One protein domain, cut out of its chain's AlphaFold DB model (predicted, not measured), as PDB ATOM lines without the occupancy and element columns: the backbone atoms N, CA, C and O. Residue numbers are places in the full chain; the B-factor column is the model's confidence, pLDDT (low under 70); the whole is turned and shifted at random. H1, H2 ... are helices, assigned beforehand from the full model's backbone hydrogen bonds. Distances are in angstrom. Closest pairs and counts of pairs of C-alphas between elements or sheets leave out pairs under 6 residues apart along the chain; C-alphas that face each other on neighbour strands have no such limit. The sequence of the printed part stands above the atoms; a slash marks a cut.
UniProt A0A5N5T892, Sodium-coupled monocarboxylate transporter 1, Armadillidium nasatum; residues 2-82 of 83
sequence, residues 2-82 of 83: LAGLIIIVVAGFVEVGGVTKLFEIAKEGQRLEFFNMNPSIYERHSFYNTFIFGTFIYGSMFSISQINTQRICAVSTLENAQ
ATOM      1  N   LEU A   2      48.258   4.971 -18.042       94.88
ATOM      2  CA  LEU A   2      47.968   5.003 -19.487       94.88
ATOM      3  C   LEU A   2      46.932   3.957 -19.936       94.88
ATOM      4  O   LEU A   2      45.914   4.322 -20.510       94.88
ATOM      5  N   ALA A   3      47.144   2.680 -19.605       96.25
ATOM      6  CA  ALA A   3      46.194   1.619 -19.951       96.25
ATOM      7  C   ALA A   3      44.788   1.874 -19.373       96.25
ATOM      8  O   ALA A   3      43.795   1.665 -20.057       96.25
ATOM      9  N   GLY A   4      44.704   2.398 -18.144       97.44
ATOM     10  CA  GLY A   4      43.428   2.752 -17.515       97.44
ATOM     11  C   GLY A   4      42.713   3.901 -18.229       97.44
ATOM     12  O   GLY A   4      41.513   3.814 -18.458       97.44
ATOM     13  N   LEU A   5      43.445   4.939 -18.645       97.25
ATOM     14  CA  LEU A   5      42.886   6.034 -19.446       97.25
ATOM     15  C   LEU A   5      42.355   5.530 -20.791       97.25
ATOM     16  O   LEU A   5      41.251   5.895 -21.179       97.25
ATOM     17  N   ILE A   6      43.105   4.656 -21.467       97.38
ATOM     18  CA  ILE A   6      42.673   4.052 -22.734       97.38
ATOM     19  C   ILE A   6      41.379   3.259 -22.531       97.38
ATOM     20  O   ILE A   6      40.435   3.434 -23.295       97.38
ATOM     21  N   ILE A   7      41.307   2.436 -21.480       97.56
ATOM     22  CA  ILE A   7      40.107   1.654 -21.163       97.56
ATOM     23  C   ILE A   7      38.901   2.571 -20.933       97.56
ATOM     24  O   ILE A   7      37.842   2.315 -21.494       97.56
ATOM     25  N   ILE A   8      39.056   3.652 -20.160       97.19
ATOM     26  CA  ILE A   8      37.965   4.600 -19.879       97.19
ATOM     27  C   ILE A   8      37.487   5.293 -21.161       97.19
ATOM     28  O   ILE A   8      36.284   5.398 -21.387       97.19
ATOM     29  N   VAL A   9      38.408   5.727 -22.025       95.94
ATOM     30  CA  VAL A   9      38.067   6.361 -23.310       95.94
ATOM     31  C   VAL A   9      37.310   5.388 -24.217       95.94
ATOM     32  O   VAL A   9      36.271   5.743 -24.773       95.94
ATOM     33  N   VAL A  10      37.785   4.144 -24.332       96.25
ATOM     34  CA  VAL A  10      37.129   3.110 -25.146       96.25
ATOM     35  C   VAL A  10      35.755   2.752 -24.583       96.25
ATOM     36  O   VAL A  10      34.796   2.676 -25.346       96.25
ATOM     37  N   ALA A  11      35.632   2.582 -23.264       96.38
ATOM     38  CA  ALA A  11      34.352   2.316 -22.615       96.38
ATOM     39  C   ALA A  11      33.338   3.437 -22.890       96.38
ATOM     40  O   ALA A  11      32.205   3.145 -23.264       96.38
ATOM     41  N   GLY A  12      33.765   4.705 -22.819       95.75
ATOM     42  CA  GLY A  12      32.921   5.850 -23.164       95.75
ATOM     43  C   GLY A  12      32.463   5.847 -24.627       95.75
ATOM     44  O   GLY A  12      31.298   6.120 -24.909       95.75
ATOM     45  N   PHE A  13      33.339   5.476 -25.571       96.25
ATOM     46  CA  PHE A  13      32.925   5.308 -26.969       96.25
ATOM     47  C   PHE A  13      31.900   4.182 -27.138       96.25
ATOM     48  O   PHE A  13      30.948   4.347 -27.897       96.25
ATOM     49  N   VAL A  14      32.072   3.052 -26.446       96.19
ATOM     50  CA  VAL A  14      31.133   1.920 -26.513       96.19
ATOM     51  C   VAL A  14      29.768   2.304 -25.936       96.19
ATOM     52  O   VAL A  14      28.751   2.020 -26.563       96.19
ATOM     53  N   GLU A  15      29.736   3.002 -24.799       95.69
ATOM     54  CA  GLU A  15      28.503   3.423 -24.121       95.69
ATOM     55  C   GLU A  15      27.666   4.402 -24.959       95.69
ATOM     56  O   GLU A  15      26.447   4.270 -25.052       95.69
ATOM     57  N   VAL A  16      28.316   5.353 -25.637       94.00
ATOM     58  CA  VAL A  16      27.635   6.338 -26.498       94.00
ATOM     59  C   VAL A  16      27.149   5.720 -27.822       94.00
ATOM     60  O   VAL A  16      26.251   6.263 -28.475       94.00
ATOM     61  N   GLY A  17      27.677   4.552 -28.206       93.88
ATOM     62  CA  GLY A  17      27.333   3.848 -29.446       93.88
ATOM     63  C   GLY A  17      28.295   4.119 -30.607       93.88
ATOM     64  O   GLY A  17      27.893   4.057 -31.767       93.88
ATOM     65  N   GLY A  18      29.556   4.431 -30.302       93.75
ATOM     66  CA  GLY A  18      30.646   4.623 -31.256       93.75
ATOM     67  C   GLY A  18      31.203   6.049 -31.297       93.75
ATOM     68  O   GLY A  18      30.601   7.005 -30.806       93.75
ATOM     69  N   VAL A  19      32.370   6.195 -31.934       94.31
ATOM     70  CA  VAL A  19      33.088   7.478 -32.053       94.31
ATOM     71  C   VAL A  19      32.281   8.497 -32.863       94.31
ATOM     72  O   VAL A  19      32.146   9.640 -32.439       94.31
ATOM     73  N   THR A  20      31.687   8.096 -33.991       94.25
ATOM     74  CA  THR A  20      30.908   9.001 -34.856       94.25
ATOM     75  C   THR A  20      29.732   9.627 -34.112       94.25
ATOM     76  O   THR A  20      29.566  10.843 -34.137       94.25
ATOM     77  N   LYS A  21      28.979   8.810 -33.368       94.12
ATOM     78  CA  LYS A  21      27.824   9.264 -32.590       94.12
ATOM     79  C   LYS A  21      28.227  10.212 -31.459       94.12
ATOM     80  O   LYS A  21      27.532  11.191 -31.204       94.12
ATOM     81  N   LEU A  22      29.381   9.986 -30.823       94.56
ATOM     82  CA  LEU A  22      29.942  10.933 -29.855       94.56
ATOM     83  C   LEU A  22      30.222  12.299 -30.500       94.56
ATOM     84  O   LEU A  22      29.862  13.326 -29.925       94.56
ATOM     85  N   PHE A  23      30.850  12.324 -31.678       93.69
ATOM     86  CA  PHE A  23      31.135  13.576 -32.384       93.69
ATOM     87  C   PHE A  23      29.862  14.289 -32.850       93.69
ATOM     88  O   PHE A  23      29.802  15.513 -32.763       93.69
ATOM     89  N   GLU A  24      28.836  13.559 -33.290       95.25
ATOM     90  CA  GLU A  24      27.521  14.132 -33.611       95.25
ATOM     91  C   GLU A  24      26.894  14.803 -32.384       95.25
ATOM     92  O   GLU A  24      26.585  15.992 -32.433       95.25
ATOM     93  N   ILE A  25      26.827  14.098 -31.250       94.50
ATOM     94  CA  ILE A  25      26.303  14.642 -29.986       94.50
ATOM     95  C   ILE A  25      27.120  15.860 -29.527       94.50
ATOM     96  O   ILE A  25      26.565  16.864 -29.077       94.50
ATOM     97  N   ALA A  26      28.449  15.808 -29.640       94.31
ATOM     98  CA  ALA A  26      29.316  16.924 -29.273       94.31
ATOM     99  C   ALA A  26      29.107  18.143 -30.186       94.31
ATOM    100  O   ALA A  26      29.161  19.281 -29.713       94.31
ATOM    101  N   LYS A  27      28.840  17.916 -31.477       94.44
ATOM    102  CA  LYS A  27      28.516  18.964 -32.448       94.44
ATOM    103  C   LYS A  27      27.162  19.604 -32.145       94.44
ATOM    104  O   LYS A  27      27.072  20.831 -32.097       94.44
ATOM    105  N   GLU A  28      26.130  18.796 -31.909       95.00
ATOM    106  CA  GLU A  28      24.793  19.267 -31.519       95.00
ATOM    107  C   GLU A  28      24.845  20.075 -30.220       95.00
ATOM    108  O   GLU A  28      24.253  21.146 -30.124       95.00
ATOM    109  N   GLY A  29      25.644  19.619 -29.253       94.25
ATOM    110  CA  GLY A  29      25.871  20.313 -27.989       94.25
ATOM    111  C   GLY A  29      26.781  21.542 -28.065       94.25
ATOM    112  O   GLY A  29      27.079  22.101 -27.011       94.25
ATOM    113  N   GLN A  30      27.256  21.941 -29.254       92.50
ATOM    114  CA  GLN A  30      28.186  23.066 -29.454       92.50
ATOM    115  C   GLN A  30      29.475  22.950 -28.613       92.50
ATOM    116  O   GLN A  30      30.008  23.939 -28.120       92.50
ATOM    117  N   ARG A  31      29.981  21.722 -28.428       91.75
ATOM    118  CA  ARG A  31      31.187  21.422 -27.626       91.75
ATOM    119  C   ARG A  31      32.448  21.229 -28.467       91.75
ATOM    120  O   ARG A  31      33.517  20.989 -27.912       91.75
ATOM    121  N   LEU A  32      32.323  21.261 -29.793       90.69
ATOM    122  CA  LEU A  32      33.442  21.086 -30.715       90.69
ATOM    123  C   LEU A  32      33.988  22.447 -31.144       90.69
ATOM    124  O   LEU A  32      33.392  23.124 -31.978       90.69
ATOM    125  N   GLU A  33      35.154  22.801 -30.621       88.12
ATOM    126  CA  GLU A  33      35.938  23.951 -31.061       88.12
ATOM    127  C   GLU A  33      37.342  23.456 -31.424       88.12
ATOM    128  O   GLU A  33      38.122  23.070 -30.557       88.12
ATOM    129  N   PHE A  34      37.643  23.387 -32.724       84.31
ATOM    130  CA  PHE A  34      38.912  22.825 -33.197       84.31
ATOM    131  C   PHE A  34      40.033  23.865 -33.215       84.31
ATOM    132  O   PHE A  34      41.120  23.604 -32.709       84.31
ATOM    133  N   PHE A  35      39.773  25.044 -33.787       85.44
ATOM    134  CA  PHE A  35      40.761  26.115 -33.886       85.44
ATOM    135  C   PHE A  35      40.108  27.489 -33.772       85.44
ATOM    136  O   PHE A  35      39.404  27.934 -34.679       85.44
ATOM    137  N   ASN A  36      40.407  28.186 -32.682       89.44
ATOM    138  CA  ASN A  36      40.035  29.580 -32.499       89.44
ATOM    139  C   ASN A  36      41.127  30.497 -33.062       89.44
ATOM    140  O   ASN A  36      42.166  30.708 -32.434       89.44
ATOM    141  N   MET A  37      40.901  31.021 -34.268       90.75
ATOM    142  CA  MET A  37      41.865  31.861 -34.994       90.75
ATOM    143  C   MET A  37      41.769  33.352 -34.635       90.75
ATOM    144  O   MET A  37      42.214  34.201 -35.407       90.75
ATOM    145  N   ASN A  38      41.197  33.697 -33.481       89.19
ATOM    146  CA  ASN A  38      41.174  35.070 -33.001       89.19
ATOM    147  C   ASN A  38      42.601  35.542 -32.641       89.19
ATOM    148  O   ASN A  38      43.251  34.929 -31.788       89.19
ATOM    149  N   PRO A  39      43.108  36.635 -33.246       84.69
ATOM    150  CA  PRO A  39      44.433  37.172 -32.933       84.69
ATOM    151  C   PRO A  39      44.470  37.973 -31.619       84.69
ATOM    152  O   PRO A  39      45.510  38.527 -31.266       84.69
ATOM    153  N   SER A  40      43.350  38.080 -30.898       87.56
ATOM    154  CA  SER A  40      43.288  38.778 -29.616       87.56
ATOM    155  C   SER A  40      44.215  38.146 -28.572       87.56
ATOM    156  O   SER A  40      44.110  36.968 -28.229       87.56
ATOM    157  N   ILE A  41      45.082  38.970 -27.988       80.25
ATOM    158  CA  ILE A  41      45.963  38.587 -26.873       80.25
ATOM    159  C   ILE A  41      45.226  38.481 -25.527       80.25
ATOM    160  O   ILE A  41      45.789  37.988 -24.554       80.25
ATOM    161  N   TYR A  42      43.975  38.946 -25.455       87.75
ATOM    162  CA  TYR A  42      43.163  38.887 -24.233       87.75
ATOM    163  C   TYR A  42      42.478  37.531 -24.047       87.75
ATOM    164  O   TYR A  42      42.061  37.184 -22.942       87.75
ATOM    165  N   GLU A  43      42.347  36.759 -25.122       88.19
ATOM    166  CA  GLU A  43      41.721  35.448 -25.082       88.19
ATOM    167  C   GLU A  43      42.709  34.392 -24.586       88.19
ATOM    168  O   GLU A  43      43.738  34.142 -25.207       88.19
ATOM    169  N   ARG A  44      42.397  33.738 -23.462       85.19
ATOM    170  CA  ARG A  44      43.319  32.777 -22.833       85.19
ATOM    171  C   ARG A  44      43.692  31.615 -23.762       85.19
ATOM    172  O   ARG A  44      44.846  31.197 -23.763       85.19
ATOM    173  N   HIS A  45      42.725  31.091 -24.514       87.88
ATOM    174  CA  HIS A  45      42.873  29.871 -25.312       87.88
ATOM    175  C   HIS A  45      42.530  30.090 -26.791       87.88
ATOM    176  O   HIS A  45      41.686  29.396 -27.345       87.88
ATOM    177  N   SER A  46      43.214  31.025 -27.455       92.88
ATOM    178  CA  SER A  46      43.243  31.059 -28.924       92.88
ATOM    179  C   SER A  46      44.322  30.119 -29.469       92.88
ATOM    180  O   SER A  46      45.230  29.706 -28.735       92.88
ATOM    181  N   PHE A  47      44.256  29.791 -30.759       92.06
ATOM    182  CA  PHE A  47      45.280  28.992 -31.435       92.06
ATOM    183  C   PHE A  47      46.673  29.607 -31.250       92.06
ATOM    184  O   PHE A  47      47.603  28.921 -30.826       92.06
ATOM    185  N   TYR A  48      46.797  30.916 -31.482       90.31
ATOM    186  CA  TYR A  48      48.063  31.638 -31.372       90.31
ATOM    187  C   TYR A  48      48.601  31.645 -29.940       90.31
ATOM    188  O   TYR A  48      49.753  31.270 -29.716       90.31
ATOM    189  N   ASN A  49      47.766  32.009 -28.963       91.75
ATOM    190  CA  ASN A  49      48.202  32.116 -27.571       91.75
ATOM    191  C   ASN A  49      48.565  30.740 -27.006       91.75
ATOM    192  O   ASN A  49      49.610  30.591 -26.377       91.75
ATOM    193  N   THR A  50      47.755  29.717 -27.295       92.38
ATOM    194  CA  THR A  50      48.005  28.343 -26.839       92.38
ATOM    195  C   THR A  50      49.277  27.771 -27.460       92.38
ATOM    196  O   THR A  50      50.078  27.166 -26.750       92.38
ATOM    197  N   PHE A  51      49.501  27.986 -28.759       92.12
ATOM    198  CA  PHE A  51      50.686  27.481 -29.451       92.12
ATOM    199  C   PHE A  51      51.973  28.139 -28.944       92.12
ATOM    200  O   PHE A  51      52.925  27.446 -28.571       92.12
ATOM    201  N   ILE A  52      51.997  29.474 -28.881       92.62
ATOM    202  CA  ILE A  52      53.172  30.233 -28.439       92.62
ATOM    203  C   ILE A  52      53.481  29.899 -26.978       92.62
ATOM    204  O   ILE A  52      54.589  29.472 -26.656       92.62
ATOM    205  N   PHE A  53      52.497  30.032 -26.090       91.94
ATOM    206  CA  PHE A  53      52.692  29.790 -24.663       91.94
ATOM    207  C   PHE A  53      53.028  28.325 -24.361       91.94
ATOM    208  O   PHE A  53      53.928  28.051 -23.566       91.94
ATOM    209  N   GLY A  54      52.363  27.380 -25.035       92.62
ATOM    210  CA  GLY A  54      52.665  25.955 -24.929       92.62
ATOM    211  C   GLY A  54      54.113  25.652 -25.307       92.62
ATOM    212  O   GLY A  54      54.801  24.956 -24.563       92.62
ATOM    213  N   THR A  55      54.610  26.244 -26.395       94.06
ATOM    214  CA  THR A  55      56.009  26.087 -26.818       94.06
ATOM    215  C   THR A  55      56.981  26.521 -25.721       94.06
ATOM    216  O   THR A  55      57.905  25.776 -25.395       94.06
ATOM    217  N   PHE A  56      56.756  27.676 -25.089       94.12
ATOM    218  CA  PHE A  56      57.625  28.151 -24.007       94.12
ATOM    219  C   PHE A  56      57.518  27.308 -22.734       94.12
ATOM    220  O   PHE A  56      58.545  27.003 -22.125       94.12
ATOM    221  N   ILE A  57      56.310  26.899 -22.332       93.00
ATOM    222  CA  ILE A  57      56.123  26.055 -21.144       93.00
ATOM    223  C   ILE A  57      56.819  24.712 -21.320       93.00
ATOM    224  O   ILE A  57      57.632  24.332 -20.477       93.00
ATOM    225  N   TYR A  58      56.526  23.995 -22.406       91.25
ATOM    226  CA  TYR A  58      57.108  22.674 -22.621       91.25
ATOM    227  C   TYR A  58      58.605  22.778 -22.921       91.25
ATOM    228  O   TYR A  58      59.386  21.999 -22.377       91.25
ATOM    229  N   GLY A  59      59.032  23.791 -23.680       92.25
ATOM    230  CA  GLY A  59      60.448  24.070 -23.912       92.25
ATOM    231  C   GLY A  59      61.221  24.273 -22.607       92.25
ATOM    232  O   GLY A  59      62.257  23.643 -22.401       92.25
ATOM    233  N   SER A  60      60.691  25.078 -21.682       90.94
ATOM    234  CA  SER A  60      61.275  25.279 -20.349       90.94
ATOM    235  C   SER A  60      61.264  23.997 -19.512       90.94
ATOM    236  O   SER A  60      62.272  23.639 -18.897       90.94
ATOM    237  N   MET A  61      60.153  23.255 -19.536       90.62
ATOM    238  CA  MET A  61      60.012  22.001 -18.803       90.62
ATOM    239  C   MET A  61      61.058  20.963 -19.222       90.62
ATOM    240  O   MET A  61      61.563  20.250 -18.360       90.62
ATOM    241  N   PHE A  62      61.420  20.870 -20.500       87.19
ATOM    242  CA  PHE A  62      62.440  19.915 -20.944       87.19
ATOM    243  C   PHE A  62      63.868  20.469 -20.879       87.19
ATOM    244  O   PHE A  62      64.795  19.693 -20.668       87.19
ATOM    245  N   SER A  63      64.054  21.788 -20.998       84.62
ATOM    246  CA  SER A  63      65.397  22.390 -21.044       84.62
ATOM    247  C   SER A  63      65.958  22.753 -19.667       84.62
ATOM    248  O   SER A  63      67.154  22.608 -19.438       84.62
ATOM    249  N   ILE A  64      65.115  23.256 -18.758       87.62
ATOM    250  CA  ILE A  64      65.551  23.894 -17.499       87.62
ATOM    251  C   ILE A  64      65.031  23.135 -16.268       87.62
ATOM    252  O   ILE A  64      65.539  23.316 -15.161       87.62
ATOM    253  N   SER A  65      64.021  22.269 -16.416       91.12
ATOM    254  CA  SER A  65      63.505  21.517 -15.269       91.12
ATOM    255  C   SER A  65      64.555  20.556 -14.721       91.12
ATOM    256  O   SER A  65      64.935  19.588 -15.381       91.12
ATOM    257  N   GLN A  66      64.931  20.777 -13.461       90.19
ATOM    258  CA  GLN A  66      65.907  19.976 -12.728       90.19
ATOM    259  C   GLN A  66      65.669  18.468 -12.877       90.19
ATOM    260  O   GLN A  66      66.607  17.722 -13.143       90.19
ATOM    261  N   ILE A  67      64.422  18.014 -12.729       91.56
ATOM    262  CA  ILE A  67      64.083  16.586 -12.780       91.56
ATOM    263  C   ILE A  67      64.382  16.001 -14.165       91.56
ATOM    264  O   ILE A  67      64.928  14.904 -14.261       91.56
ATOM    265  N   ASN A  68      64.034  16.718 -15.236       89.25
ATOM    266  CA  ASN A  68      64.247  16.239 -16.601       89.25
ATOM    267  C   ASN A  68      65.733  16.268 -16.968       89.25
ATOM    268  O   ASN A  68      66.251  15.267 -17.457       89.25
ATOM    269  N   THR A  69      66.445  17.349 -16.637       90.06
ATOM    270  CA  THR A  69      67.891  17.450 -16.877       90.06
ATOM    271  C   THR A  69      68.660  16.355 -16.140       90.06
ATOM    272  O   THR A  69      69.491  15.677 -16.737       90.06
ATOM    273  N   GLN A  70      68.350  16.112 -14.860       92.12
ATOM    274  CA  GLN A  70      69.011  15.063 -14.078       92.12
ATOM    275  C   GLN A  70      68.778  13.663 -14.659       92.12
ATOM    276  O   GLN A  70      69.697  12.848 -14.652       92.12
ATOM    277  N   ARG A  71      67.580  13.380 -15.186       90.81
ATOM    278  CA  ARG A  71      67.276  12.095 -15.838       90.81
ATOM    279  C   ARG A  71      68.084  11.891 -17.113       90.81
ATOM    280  O   ARG A  71      68.629  10.810 -17.298       90.81
ATOM    281  N   ILE A  72      68.187  12.922 -17.951       89.69
ATOM    282  CA  ILE A  72      68.954  12.864 -19.203       89.69
ATOM    283  C   ILE A  72      70.447  12.667 -18.899       89.69
ATOM    284  O   ILE A  72      71.088  11.801 -19.487       89.69
ATOM    285  N   CYS A  73      71.001  13.399 -17.927       89.31
ATOM    286  CA  CYS A  73      72.415  13.280 -17.547       89.31
ATOM    287  C   CYS A  73      72.773  11.970 -16.823       89.31
ATOM    288  O   CYS A  73      73.954  11.650 -16.718       89.31
ATOM    289  N   ALA A  74      71.793  11.224 -16.304       92.56
ATOM    290  CA  ALA A  74      72.030   9.936 -15.649       92.56
ATOM    291  C   ALA A  74      72.256   8.781 -16.645       92.56
ATOM    292  O   ALA A  74      72.615   7.676 -16.234       92.56
ATOM    293  N   VAL A  75      72.034   9.014 -17.941       93.88
ATOM    294  CA  VAL A  75      72.252   8.022 -18.995       93.88
ATOM    295  C   VAL A  75      73.749   7.886 -19.296       93.88
ATOM    296  O   VAL A  75      74.495   8.861 -19.300       93.88
ATOM    297  N   SER A  76      74.206   6.657 -19.547       91.06
ATOM    298  CA  SER A  76      75.630   6.308 -19.654       91.06
ATOM    299  C   SER A  76      76.345   6.863 -20.890       91.06
ATOM    300  O   SER A  76      77.562   7.033 -20.866       91.06
ATOM    301  N   THR A  77      75.616   7.126 -21.973       92.38
ATOM    302  CA  THR A  77      76.164   7.621 -23.239       92.38
ATOM    303  C   THR A  77      75.250   8.691 -23.822       92.38
ATOM    304  O   THR A  77      74.035   8.656 -23.629       92.38
ATOM    305  N   LEU A  78      75.832   9.636 -24.567       90.69
ATOM    306  CA  LEU A  78      75.066  10.687 -25.242       90.69
ATOM    307  C   LEU A  78      74.087  10.106 -26.271       90.69
ATOM    308  O   LEU A  78      72.974  10.600 -26.390       90.69
ATOM    309  N   GLU A  79      74.484   9.035 -26.960       91.69
ATOM    310  CA  GLU A  79      73.635   8.331 -27.927       91.69
ATOM    311  C   GLU A  79      72.345   7.819 -27.273       91.69
ATOM    312  O   GLU A  79      71.255   8.107 -27.754       91.69
ATOM    313  N   ASN A  80      72.451   7.162 -26.114       87.88
ATOM    314  CA  ASN A  80      71.285   6.676 -25.372       87.88
ATOM    315  C   ASN A  80      70.440   7.812 -24.774       87.88
ATOM    316  O   ASN A  80      69.265   7.608 -24.492       87.88
ATOM    317  N   ALA A  81      71.034   8.981 -24.526       87.31
ATOM    318  CA  ALA A  81      70.341  10.134 -23.952       87.31
ATOM    319  C   ALA A  81      69.533  10.936 -24.990       87.31
ATOM    320  O   ALA A  81      68.695  11.751 -24.611       87.31
ATOM    321  N   GLN A  82      69.821  10.749 -26.282       85.94
ATOM    322  CA  GLN A  82      69.164  11.433 -27.402       85.94
ATOM    323  C   GLN A  82      68.004  10.632 -28.018       85.94
ATOM    324  O   GLN A  82      67.270  11.188 -28.836       85.94
TER     325      GLN A  82
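What this domain is: This is residues 2 to 82 of the 83 residues of the protein "Sodium-coupled monocarboxylate transporter 1" of Armadillidium nasatum (UniProt A0A5N5T892). Five helices follow one another round an open, flat frame with an empty middle: H1 and H2 meet at a corner, a long loop of residues 29 to 46 leads on from H2, and the longest helix, H3, runs back toward the small helices H4 and H5. The frame is loose and not closed, with the C-alphas of Leu 2 and Gln 82, the first and last printed, 23.5 A apart. The printed part has 81 residues, with five named helices in the order H1, H2, H3, H4, H5 and no named strand, and its class is all helix. The whole is extended, with a radius of gyration of the C-alphas of 19.6 A and spans of 52 by 38 by 18 A.

Where its parts are: H1 is residues 2 to 16, 21.5 A from first to last C-alpha, and begins at C-alpha 2 at (47.968, 5.003, -19.487). H2 is residues 19 to 28, 14.4 A long. H3 is residues 47 to 63, 23.6 A long, and begins at C-alpha 47 at (45.280, 28.992, -31.435). H4 is residues 66 to 73, 10.5 A long. H5 is residues 78 to 82, 6.3 A long, and ends at C-alpha 82 at (69.164, 11.433, -27.402).

How they stand to each other: H1, with residues 13 to 16 alone, only just touches H2, with 3 pairs of C-alphas within 8 A, and they touch only at the corner by their link. Their closest C-alphas, those of Phe 13 and Val 19, are 5.5 A apart. They run the same way at a steep tilt of 68 degrees, only just short of about perpendicular. H2 and H3 are apart. H3, with residues 61 to 63 alone, touches H4, also only at the corner; the closest C-alphas, those of Phe 62 and Asn 68, are 6.0 A apart. These two run the same way at a steep tilt of 61 degrees. H4 and H5 are close but not clearly touching, the closest C-alphas being those of Ile 72 and Ala 81, 5.7 A apart. H1 is apart from H3, H4 and H5. In H1, H2, H3, H4 and H5, every O i to N i+4 pair is within hydrogen-bond range.

The domain as a whole: The two C-alphas farthest apart, those of Glu 28 and Ser 76, are 53.8 A from each other. The link from H2 to H3, 18 residues, is long; the other links are tight. Residues 2 to 9 of H1, residues 54 to 60 of H3, residues 63 to 68 and residues 74 to 79 stand free. The printed part has no cut. Its mean pLDDT is 91.8, and no printed residue is under 70.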